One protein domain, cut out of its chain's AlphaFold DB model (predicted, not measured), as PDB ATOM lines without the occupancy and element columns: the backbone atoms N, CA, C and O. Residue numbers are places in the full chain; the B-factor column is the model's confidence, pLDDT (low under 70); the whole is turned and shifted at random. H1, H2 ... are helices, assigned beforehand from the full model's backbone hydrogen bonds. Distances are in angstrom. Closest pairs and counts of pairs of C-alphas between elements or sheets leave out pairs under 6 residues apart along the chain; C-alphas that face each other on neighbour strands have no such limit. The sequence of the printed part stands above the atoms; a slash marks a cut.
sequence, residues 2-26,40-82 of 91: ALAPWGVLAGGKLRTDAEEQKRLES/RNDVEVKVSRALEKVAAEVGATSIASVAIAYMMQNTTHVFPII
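Overview. This is residues 2 to 26 and 40 to 82 of the 91 residues of the protein "Aldo_ket_red domain-containing protein" of Moniliophthora roreri (UniProt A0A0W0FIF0). Look for a T of two helices, in which H3 begins beside the middle of H2 and runs away from it about perpendicular, while the short H1 lies near the first half of H2 and its residues 21 to 26 stick out. The long stretch of residues 2 to 16, with no named element, runs beside H3 toward H1, and residues 74 to 82 fold back from the end of H3. You will find 68 printed residues with three named helices in the order H1, H2, H3 and no named strand; the class is all helix. The whole is only just compact, close to loose, with a radius of gyration of the C-alphas of 12.7 A, and it is elongated, spanning 39 by 25 by 20 A.

Along the chain. Start at Ala 2 and go along to C-alpha 17 at (-43.607, -2.103, 26.877), where H1, residues 17 to 26, begins; it is 14.4 A long. Past the cut, find C-alpha 42 at (-48.071, -1.846, 38.018); from there H2, residues 42 to 58, runs 24.6 A. H3, residues 63 to 73, is 15.4 A long and ends at C-alpha 73 at (-49.196, 23.264, 29.506).

Arrangement. H2 touches H3 with residues 48 to 55 alone; their closest C-alphas, those of Leu 51 and Ile 63, are 5.5 A apart. Their lines stand about perpendicular, at 79 degrees. H1 and H2 are close but not clearly touching; their closest C-alphas, those of Asp 17 and Val 45, are 8.0 A apart. They run opposite ways at a steep tilt of 58 degrees. H1 and H3 are apart. In H1, H2 and H3, every O i to N i+4 pair is within hydrogen-bond range.

Size, cuts and confidence. The two farthest C-alphas, those of Glu 25 and Thr 76, are 40.2 A apart. Residues 27 to 39 are not printed, and C-alphas 26 and 40 are 15.9 A apart across this cut. The link from H2 to H3 is tight. The mean pLDDT of the printed part is 95.3, and no printed residue is under 70.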
ATOM      1  N   ALA A   2     -40.741  31.869  36.701       94.44
ATOM      2  CA  ALA A   2     -40.676  30.717  35.792       94.44
ATOM      3  C   ALA A   2     -40.425  29.423  36.581       94.44
ATOM      4  O   ALA A   2     -39.785  29.468  37.632       94.44
ATOM      5  N   LEU A   3     -40.927  28.290  36.083       96.25
ATOM      6  CA  LEU A   3     -40.793  26.975  36.715       96.25
ATOM      7  C   LEU A   3     -39.862  26.083  35.895       96.25
ATOM      8  O   LEU A   3     -40.067  25.916  34.696       96.25
ATOM      9  N   ALA A   4     -38.886  25.459  36.553       96.69
ATOM     10  CA  ALA A   4     -37.980  24.490  35.937       96.69
ATOM     11  C   ALA A   4     -38.121  23.109  36.607       96.69
ATOM     12  O   ALA A   4     -37.285  22.732  37.434       96.69
ATOM     13  N   PRO A   5     -39.212  22.364  36.331       95.31
ATOM     14  CA  PRO A   5     -39.455  21.079  36.973       95.31
ATOM     15  C   PRO A   5     -38.446  20.026  36.505       95.31
ATOM     16  O   PRO A   5     -38.145  19.904  35.316       95.31
ATOM     17  N   TRP A   6     -37.962  19.224  37.448       93.50
ATOM     18  CA  TRP A   6     -37.130  18.051  37.192       93.50
ATOM     19  C   TRP A   6     -37.938  16.770  37.435       93.50
ATOM     20  O   TRP A   6     -38.973  16.792  38.097       93.50
ATOM     21  N   GLY A   7     -37.486  15.638  36.882       91.38
ATOM     22  CA  GLY A   7     -38.176  14.349  37.067       91.38
ATOM     23  C   GLY A   7     -39.426  14.159  36.198       91.38
ATOM     24  O   GLY A   7     -40.221  13.265  36.462       91.38
ATOM     25  N   VAL A   8     -39.562  14.948  35.130       93.62
ATOM     26  CA  VAL A   8     -40.723  14.996  34.216       93.62
ATOM     27  C   VAL A   8     -41.073  13.628  33.616       93.62
ATOM     28  O   VAL A   8     -42.237  13.327  33.390       93.62
ATOM     29  N   LEU A   9     -40.065  12.776  33.404       93.50
ATOM     30  CA  LEU A   9     -40.215  11.422  32.853       93.50
ATOM     31  C   LEU A   9     -40.144  10.314  33.921       93.50
ATOM     32  O   LEU A   9     -39.814   9.169  33.607       93.50
ATOM     33  N   ALA A  10     -40.375  10.652  35.195       91.88
ATOM     34  CA  ALA A  10     -40.379   9.722  36.328       91.88
ATOM     35  C   ALA A  10     -39.118   8.831  36.410       91.88
ATOM     36  O   ALA A  10     -39.196   7.620  36.586       91.88
ATOM     37  N   GLY A  11     -37.928   9.407  36.203       89.81
ATOM     38  CA  GLY A  11     -36.671   8.641  36.209       89.81
ATOM     39  C   GLY A  11     -36.473   7.725  34.992       89.81
ATOM     40  O   GLY A  11     -35.655   6.809  35.038       89.81
ATOM     41  N   GLY A  12     -37.198   7.972  33.896       91.25
ATOM     42  CA  GLY A  12     -37.168   7.154  32.681       91.25
ATOM     43  C   GLY A  12     -38.140   5.976  32.722       91.25
ATOM     44  O   GLY A  12     -37.959   5.014  31.973       91.25
ATOM     45  N   LYS A  13     -39.130   6.027  33.618       93.12
ATOM     46  CA  LYS A  13     -40.167   5.005  33.782       93.12
ATOM     47  C   LYS A  13     -41.424   5.276  32.961       93.12
ATOM     48  O   LYS A  13     -42.239   4.379  32.821       93.12
ATOM     49  N   LEU A  14     -41.581   6.467  32.388       94.81
ATOM     50  CA  LEU A  14     -42.575   6.691  31.337       94.81
ATOM     51  C   LEU A  14     -41.992   6.173  30.020       94.81
ATOM     52  O   LEU A  14     -41.271   6.891  29.331       94.81
ATOM     53  N   ARG A  15     -42.223   4.890  29.743       94.69
ATOM     54  CA  ARG A  15     -41.740   4.188  28.546       94.69
ATOM     55  C   ARG A  15     -42.712   3.093  28.133       94.69
ATOM     56  O   ARG A  15     -43.451   2.588  28.975       94.69
ATOM     57  N   THR A  16     -42.691   2.740  26.860       96.62
ATOM     58  CA  THR A  16     -43.519   1.677  26.285       96.62
ATOM     59  C   THR A  16     -43.068   0.293  26.747       96.62
ATOM     60  O   THR A  16     -41.937   0.100  27.210       96.62
ATOM     61  N   ASP A  17     -43.939  -0.702  26.582       96.31
ATOM     62  CA  ASP A  17     -43.607  -2.103  26.877       96.31
ATOM     63  C   ASP A  17     -42.441  -2.609  25.997       96.31
ATOM     64  O   ASP A  17     -41.573  -3.345  26.470       96.31
ATOM     65  N   ALA A  18     -42.335  -2.127  24.753       95.56
ATOM     66  CA  ALA A  18     -41.212  -2.432  23.866       95.56
ATOM     67  C   ALA A  18     -39.881  -1.826  24.351       95.56
ATOM     68  O   ALA A  18     -38.829  -2.462  24.267       95.56
ATOM     69  N   GLU A  19     -39.897  -0.597  24.871       94.19
ATOM     70  CA  GLU A  19     -38.705   0.047  25.436       94.19
ATOM     71  C   GLU A  19     -38.266  -0.591  26.759       94.19
ATOM     72  O   GLU A  19     -37.067  -0.675  27.025       94.19
ATOM     73  N   GLU A  20     -39.209  -1.062  27.579       95.06
ATOM     74  CA  GLU A  20     -38.907  -1.862  28.772       95.06
ATOM     75  C   GLU A  20     -38.140  -3.133  28.396       95.06
ATOM     76  O   GLU A  20     -37.074  -3.392  28.953       95.06
ATOM     77  N   GLN A  21     -38.637  -3.875  27.403       96.19
ATOM     78  CA  GLN A  21     -38.009  -5.108  26.934       96.19
ATOM     79  C   GLN A  21     -36.585  -4.865  26.410       96.19
ATOM     80  O   GLN A  21     -35.649  -5.556  26.812       96.19
ATOM     81  N   LYS A  22     -36.374  -3.806  25.618       94.38
ATOM     82  CA  LYS A  22     -35.029  -3.404  25.165       94.38
ATOM     83  C   LYS A  22     -34.080  -3.087  26.326       94.38
ATOM     84  O   LYS A  22     -32.873  -3.326  26.237       94.38
ATOM     85  N   ARG A  23     -34.588  -2.522  27.426       93.44
ATOM     86  CA  ARG A  23     -33.777  -2.256  28.626       93.44
ATOM     87  C   ARG A  23     -33.427  -3.527  29.387       93.44
ATOM     88  O   ARG A  23     -32.302  -3.620  29.869       93.44
ATOM     89  N   LEU A  24     -34.340  -4.496  29.446       94.25
ATOM     90  CA  LEU A  24     -34.063  -5.819  30.009       94.25
ATOM     91  C   LEU A  24     -32.943  -6.524  29.231       94.25
ATOM     92  O   LEU A  24     -31.994  -7.007  29.838       94.25
ATOM     93  N   GLU A  25     -33.005  -6.500  27.900       96.19
ATOM     94  CA  GLU A  25     -32.008  -7.133  27.024       96.19
ATOM     95  C   GLU A  25     -30.635  -6.452  27.088       96.19
ATOM     96  O   GLU A  25     -29.603  -7.117  27.116       96.19
ATOM     97  N   SER A  26     -30.607  -5.118  27.143       93.62
ATOM     98  CA  SER A  26     -29.356  -4.347  27.212       93.62
ATOM     99  C   SER A  26     -28.767  -4.224  28.622       93.62
ATOM    100  O   SER A  26     -27.656  -3.717  28.776       93.62
ATOM    101  N   ARG A  40     -40.461  -0.716  35.957       94.56
ATOM    102  CA  ARG A  40     -41.796  -0.151  36.177       94.56
ATOM    103  C   ARG A  40     -42.604  -1.055  37.112       94.56
ATOM    104  O   ARG A  40     -42.607  -2.270  36.936       94.56
ATOM    105  N   ASN A  41     -43.314  -0.467  38.068       94.62
ATOM    106  CA  ASN A  41     -44.362  -1.148  38.832       94.62
ATOM    107  C   ASN A  41     -45.716  -1.104  38.094       94.62
ATOM    108  O   ASN A  41     -45.861  -0.431  37.072       94.62
ATOM    109  N   ASP A  42     -46.739  -1.767  38.638       96.88
ATOM    110  CA  ASP A  42     -48.071  -1.846  38.018       96.88
ATOM    111  C   ASP A  42     -48.718  -0.481  37.746       96.88
ATOM    112  O   ASP A  42     -49.441  -0.312  36.761       96.88
ATOM    113  N   VAL A  43     -48.476   0.509  38.609       96.62
ATOM    114  CA  VAL A  43     -49.001   1.870  38.432       96.62
ATOM    115  C   VAL A  43     -48.284   2.555  37.272       96.62
ATOM    116  O   VAL A  43     -48.932   3.125  36.400       96.62
ATOM    117  N   GLU A  44     -46.960   2.450  37.217       95.88
ATOM    118  CA  GLU A  44     -46.128   3.029  36.160       95.88
ATOM    119  C   GLU A  44     -46.432   2.390  34.792       95.88
ATOM    120  O   GLU A  44     -46.476   3.094  33.779       95.88
ATOM    121  N   VAL A  45     -46.740   1.087  34.754       97.44
ATOM    122  CA  VAL A  45     -47.220   0.392  33.546       97.44
ATOM    123  C   VAL A  45     -48.585   0.927  33.110       97.44
ATOM    124  O   VAL A  45     -48.764   1.272  31.940       97.44
ATOM    125  N   LYS A  46     -49.548   1.052  34.034       98.00
ATOM    126  CA  LYS A  46     -50.882   1.602  33.726       98.00
ATOM    127  C   LYS A  46     -50.801   3.033  33.192       98.00
ATOM    128  O   LYS A  46     -51.453   3.343  32.199       98.00
ATOM    129  N   VAL A  47     -49.977   3.880  33.809       97.31
ATOM    130  CA  VAL A  47     -49.738   5.256  33.350       97.31
ATOM    131  C   VAL A  47     -49.092   5.269  31.965       97.31
ATOM    132  O   VAL A  47     -49.557   6.001  31.098       97.31
ATOM    133  N   SER A  48     -48.075   4.438  31.718       97.69
ATOM    134  CA  SER A  48     -47.421   4.367  30.401       97.69
ATOM    135  C   SER A  48     -48.413   3.995  29.297       97.69
ATOM    136  O   SER A  48     -48.468   4.668  28.274       97.69
ATOM    137  N   ARG A  49     -49.275   2.999  29.537       97.75
ATOM    138  CA  ARG A  49     -50.318   2.594  28.578       97.75
ATOM    139  C   ARG A  49     -51.370   3.680  28.350       97.75
ATOM    140  O   ARG A  49     -51.853   3.847  27.234       97.75
ATOM    141  N   ALA A  50     -51.719   4.442  29.386       98.00
ATOM    142  CA  ALA A  50     -52.599   5.595  29.225       98.00
ATOM    143  C   ALA A  50     -51.946   6.678  28.349       98.00
ATOM    144  O   ALA A  50     -52.607   7.239  27.478       98.00
ATOM    145  N   LEU A  51     -50.644   6.927  28.526       97.88
ATOM    146  CA  LEU A  51     -49.896   7.851  27.675       97.88
ATOM    147  C   LEU A  51     -49.777   7.348  26.233       97.88
ATOM    148  O   LEU A  51     -49.836   8.167  25.325       97.88
ATOM    149  N   GLU A  52     -49.660   6.036  26.000       97.81
ATOM    150  CA  GLU A  52     -49.690   5.453  24.647       97.81
ATOM    151  C   GLU A  52     -51.020   5.738  23.943       97.81
ATOM    152  O   GLU A  52     -51.029   6.152  22.783       97.81
ATOM    153  N   LYS A  53     -52.144   5.598  24.656       98.25
ATOM    154  CA  LYS A  53     -53.464   5.950  24.121       98.25
ATOM    155  C   LYS A  53     -53.534   7.429  23.729       98.25
ATOM    156  O   LYS A  53     -53.935   7.739  22.612       98.25
ATOM    157  N   VAL A  54     -53.110   8.329  24.617       97.88
ATOM    158  CA  VAL A  54     -53.104   9.774  24.330       97.88
ATOM    159  C   VAL A  54     -52.167  10.095  23.168       97.88
ATOM    160  O   VAL A  54     -52.531  10.873  22.294       97.88
ATOM    161  N   ALA A  55     -50.986   9.474  23.116       97.88
ATOM    162  CA  ALA A  55     -50.042   9.656  22.018       97.88
ATOM    163  C   ALA A  55     -50.670   9.286  20.668       97.88
ATOM    164  O   ALA A  55     -50.513  10.038  19.709       97.88
ATOM    165  N   ALA A  56     -51.430   8.189  20.609       97.75
ATOM    166  CA  ALA A  56     -52.163   7.792  19.410       97.75
ATOM    167  C   ALA A  56     -53.263   8.799  19.028       97.75
ATOM    168  O   ALA A  56     -53.416   9.115  17.851       97.75
ATOM    169  N   GLU A  57     -53.999   9.334  20.006       98.06
ATOM    170  CA  GLU A  57     -55.066  10.320  19.773       98.06
ATOM    171  C   GLU A  57     -54.534  11.660  19.244       98.06
ATOM    172  O   GLU A  57     -55.161  12.275  18.383       98.06
ATOM    173  N   VAL A  58     -53.372  12.109  19.731       96.81
ATOM    174  CA  VAL A  58     -52.775  13.401  19.344       96.81
ATOM    175  C   VAL A  58     -51.724  13.288  18.234       96.81
ATOM    176  O   VAL A  58     -51.160  14.300  17.822       96.81
ATOM    177  N   GLY A  59     -51.430  12.072  17.761       96.19
ATOM    178  CA  GLY A  59     -50.406  11.816  16.745       96.19
ATOM    179  C   GLY A  59     -48.973  12.081  17.219       96.19
ATOM    180  O   GLY A  59     -48.118  12.457  16.418       96.19
ATOM    181  N   ALA A  60     -48.694  11.924  18.516       95.50
ATOM    182  CA  ALA A  60     -47.350  12.094  19.058       95.50
ATOM    183  C   ALA A  60     -46.452  10.897  18.713       95.50
ATOM    184  O   ALA A  60     -46.863   9.741  18.781       95.50
ATOM    185  N   THR A  61     -45.184  11.177  18.414       90.81
ATOM    186  CA  THR A  61     -44.176  10.158  18.080       90.81
ATOM    187  C   THR A  61     -43.684   9.367  19.293       90.81
ATOM    188  O   THR A  61     -43.198   8.250  19.136       90.81
ATOM    189  N   SER A  62     -43.794   9.927  20.502       93.69
ATOM    190  CA  SER A  62     -43.393   9.264  21.742       93.69
ATOM    191  C   SER A  62     -44.304   9.642  22.909       93.69
ATOM    192  O   SER A  62     -44.814  10.765  22.993       93.69
ATOM    193  N   ILE A  63     -44.452   8.727  23.868       96.62
ATOM    194  CA  ILE A  63     -45.186   9.006  25.110       96.62
ATOM    195  C   ILE A  63     -44.450   9.995  26.024       96.62
ATOM    196  O   ILE A  63     -45.079  10.688  26.825       96.62
ATOM    197  N   ALA A  64     -43.125  10.108  25.884       95.25
ATOM    198  CA  ALA A  64     -42.329  11.104  26.590       95.25
ATOM    199  C   ALA A  64     -42.694  12.524  26.133       95.25
ATOM    200  O   ALA A  64     -42.854  13.410  26.972       95.25
ATOM    201  N   SER A  65     -42.915  12.724  24.829       95.19
ATOM    202  CA  SER A  65     -43.364  14.003  24.269       95.19
ATOM    203  C   SER A  65     -44.711  14.432  24.856       95.19
ATOM    204  O   SER A  65     -44.882  15.600  25.198       95.19
ATOM    205  N   VAL A  66     -45.637  13.487  25.056       96.81
ATOM    206  CA  VAL A  66     -46.934  13.750  25.705       96.81
ATOM    207  C   VAL A  66     -46.747  14.195  27.157       96.81
ATOM    208  O   VAL A  66     -47.312  15.209  27.565       96.81
ATOM    209  N   ALA A  67     -45.926  13.488  27.937       96.06
ATOM    210  CA  ALA A  67     -45.669  13.838  29.337       96.06
ATOM    211  C   ALA A  67     -45.000  15.219  29.492       96.06
ATOM    212  O   ALA A  67     -45.358  15.995  30.381       96.06
ATOM    213  N   ILE A  68     -44.052  15.546  28.607       95.56
ATOM    214  CA  ILE A  68     -43.384  16.854  28.579       95.56
ATOM    215  C   ILE A  68     -44.383  17.954  28.213       95.56
ATOM    216  O   ILE A  68     -44.459  18.958  28.921       95.56
ATOM    217  N   ALA A  69     -45.181  17.753  27.159       95.75
ATOM    218  CA  ALA A  69     -46.190  18.716  26.727       95.75
ATOM    219  C   ALA A  69     -47.236  18.977  27.819       95.75
ATOM    220  O   ALA A  69     -47.541  20.134  28.103       95.75
ATOM    221  N   TYR A  70     -47.714  17.925  28.493       95.12
ATOM    222  CA  TYR A  70     -48.623  18.044  29.634       95.12
ATOM    223  C   TYR A  70     -48.033  18.939  30.734       95.12
ATOM    224  O   TYR A  70     -48.681  19.877  31.194       95.12
ATOM    225  N   MET A  71     -46.769  18.713  31.112       94.50
ATOM    226  CA  MET A  71     -46.096  19.531  32.125       94.50
ATOM    227  C   MET A  71     -45.955  20.994  31.687       94.50
ATOM    228  O   MET A  71     -46.192  21.900  32.485       94.50
ATOM    229  N   MET A  72     -45.584  21.226  30.426       95.81
ATOM    230  CA  MET A  72     -45.426  22.572  29.867       95.81
ATOM    231  C   MET A  72     -46.744  23.349  29.809       95.81
ATOM    232  O   MET A  72     -46.728  24.570  29.923       95.81
ATOM    233  N   GLN A  73     -47.871  22.655  29.640       94.69
ATOM    234  CA  GLN A  73     -49.196  23.264  29.506       94.69
ATOM    235  C   GLN A  73     -49.919  23.475  30.846       94.69
ATOM    236  O   GLN A  73     -50.948  24.145  30.873       94.69
ATOM    237  N   ASN A  74     -49.378  22.979  31.967       91.00
ATOM    238  CA  ASN A  74     -49.986  23.164  33.292       91.00
ATOM    239  C   ASN A  74     -50.061  24.638  33.728       91.00
ATOM    240  O   ASN A  74     -50.953  25.015  34.483       91.00
ATOM    241  N   THR A  75     -49.107  25.472  33.307       94.00
ATOM    242  CA  THR A  75     -49.105  26.918  33.570       94.00
ATOM    243  C   THR A  75     -48.155  27.636  32.612       94.00
ATOM    244  O   THR A  75     -47.411  27.013  31.859       94.00
ATOM    245  N   THR A  76     -48.156  28.966  32.634       95.12
ATOM    246  CA  THR A  76     -47.224  29.770  31.831       95.12
ATOM    247  C   THR A  76     -45.784  29.653  32.349       95.12
ATOM    248  O   THR A  76     -45.558  29.529  33.552       95.12
ATOM    249  N   HIS A  77     -44.800  29.769  31.451       95.44
ATOM    250  CA  HIS A  77     -43.366  29.824  31.783       95.44
ATOM    251  C   HIS A  77     -42.809  28.562  32.474       95.44
ATOM    252  O   HIS A  77     -42.049  28.662  33.444       95.44
ATOM    253  N   VAL A  78     -43.166  27.375  31.969       97.38
ATOM    254  CA  VAL A  78     -42.609  26.085  32.407       97.38
ATOM    255  C   VAL A  78     -41.527  25.615  31.432       97.38
ATOM    256  O   VAL A  78     -41.791  25.424  30.248       97.38
ATOM    257  N   PHE A  79     -40.320  25.383  31.945       95.88
ATOM    258  CA  PHE A  79     -39.137  24.955  31.194       95.88
ATOM    259  C   PHE A  79     -38.583  23.664  31.811       95.88
ATOM    260  O   PHE A  79     -37.743  23.714  32.713       95.88
ATOM    261  N   PRO A  80     -39.095  22.492  31.405       95.88
ATOM    262  CA  PRO A  80     -38.748  21.235  32.047       95.88
ATOM    263  C   PRO A  80     -37.270  20.871  31.851       95.88
ATOM    264  O   PRO A  80     -36.719  21.015  30.762       95.88
ATOM    265  N   ILE A  81     -36.632  20.344  32.898       95.00
ATOM    266  CA  ILE A  81     -35.251  19.854  32.832       95.00
ATOM    267  C   ILE A  81     -35.275  18.403  32.344       95.00
ATOM    268  O   ILE A  81     -35.635  17.487  33.092       95.00
ATOM    269  N   ILE A  82     -34.876  18.192  31.087       93.06
ATOM    270  CA  ILE A  82     -34.828  16.869  30.453       93.06
ATOM    271  C   ILE A  82     -33.418  16.286  30.580       93.06
ATOM    272  O   ILE A  82     -32.439  16.869  30.124       93.06
TER     273      ILE A  82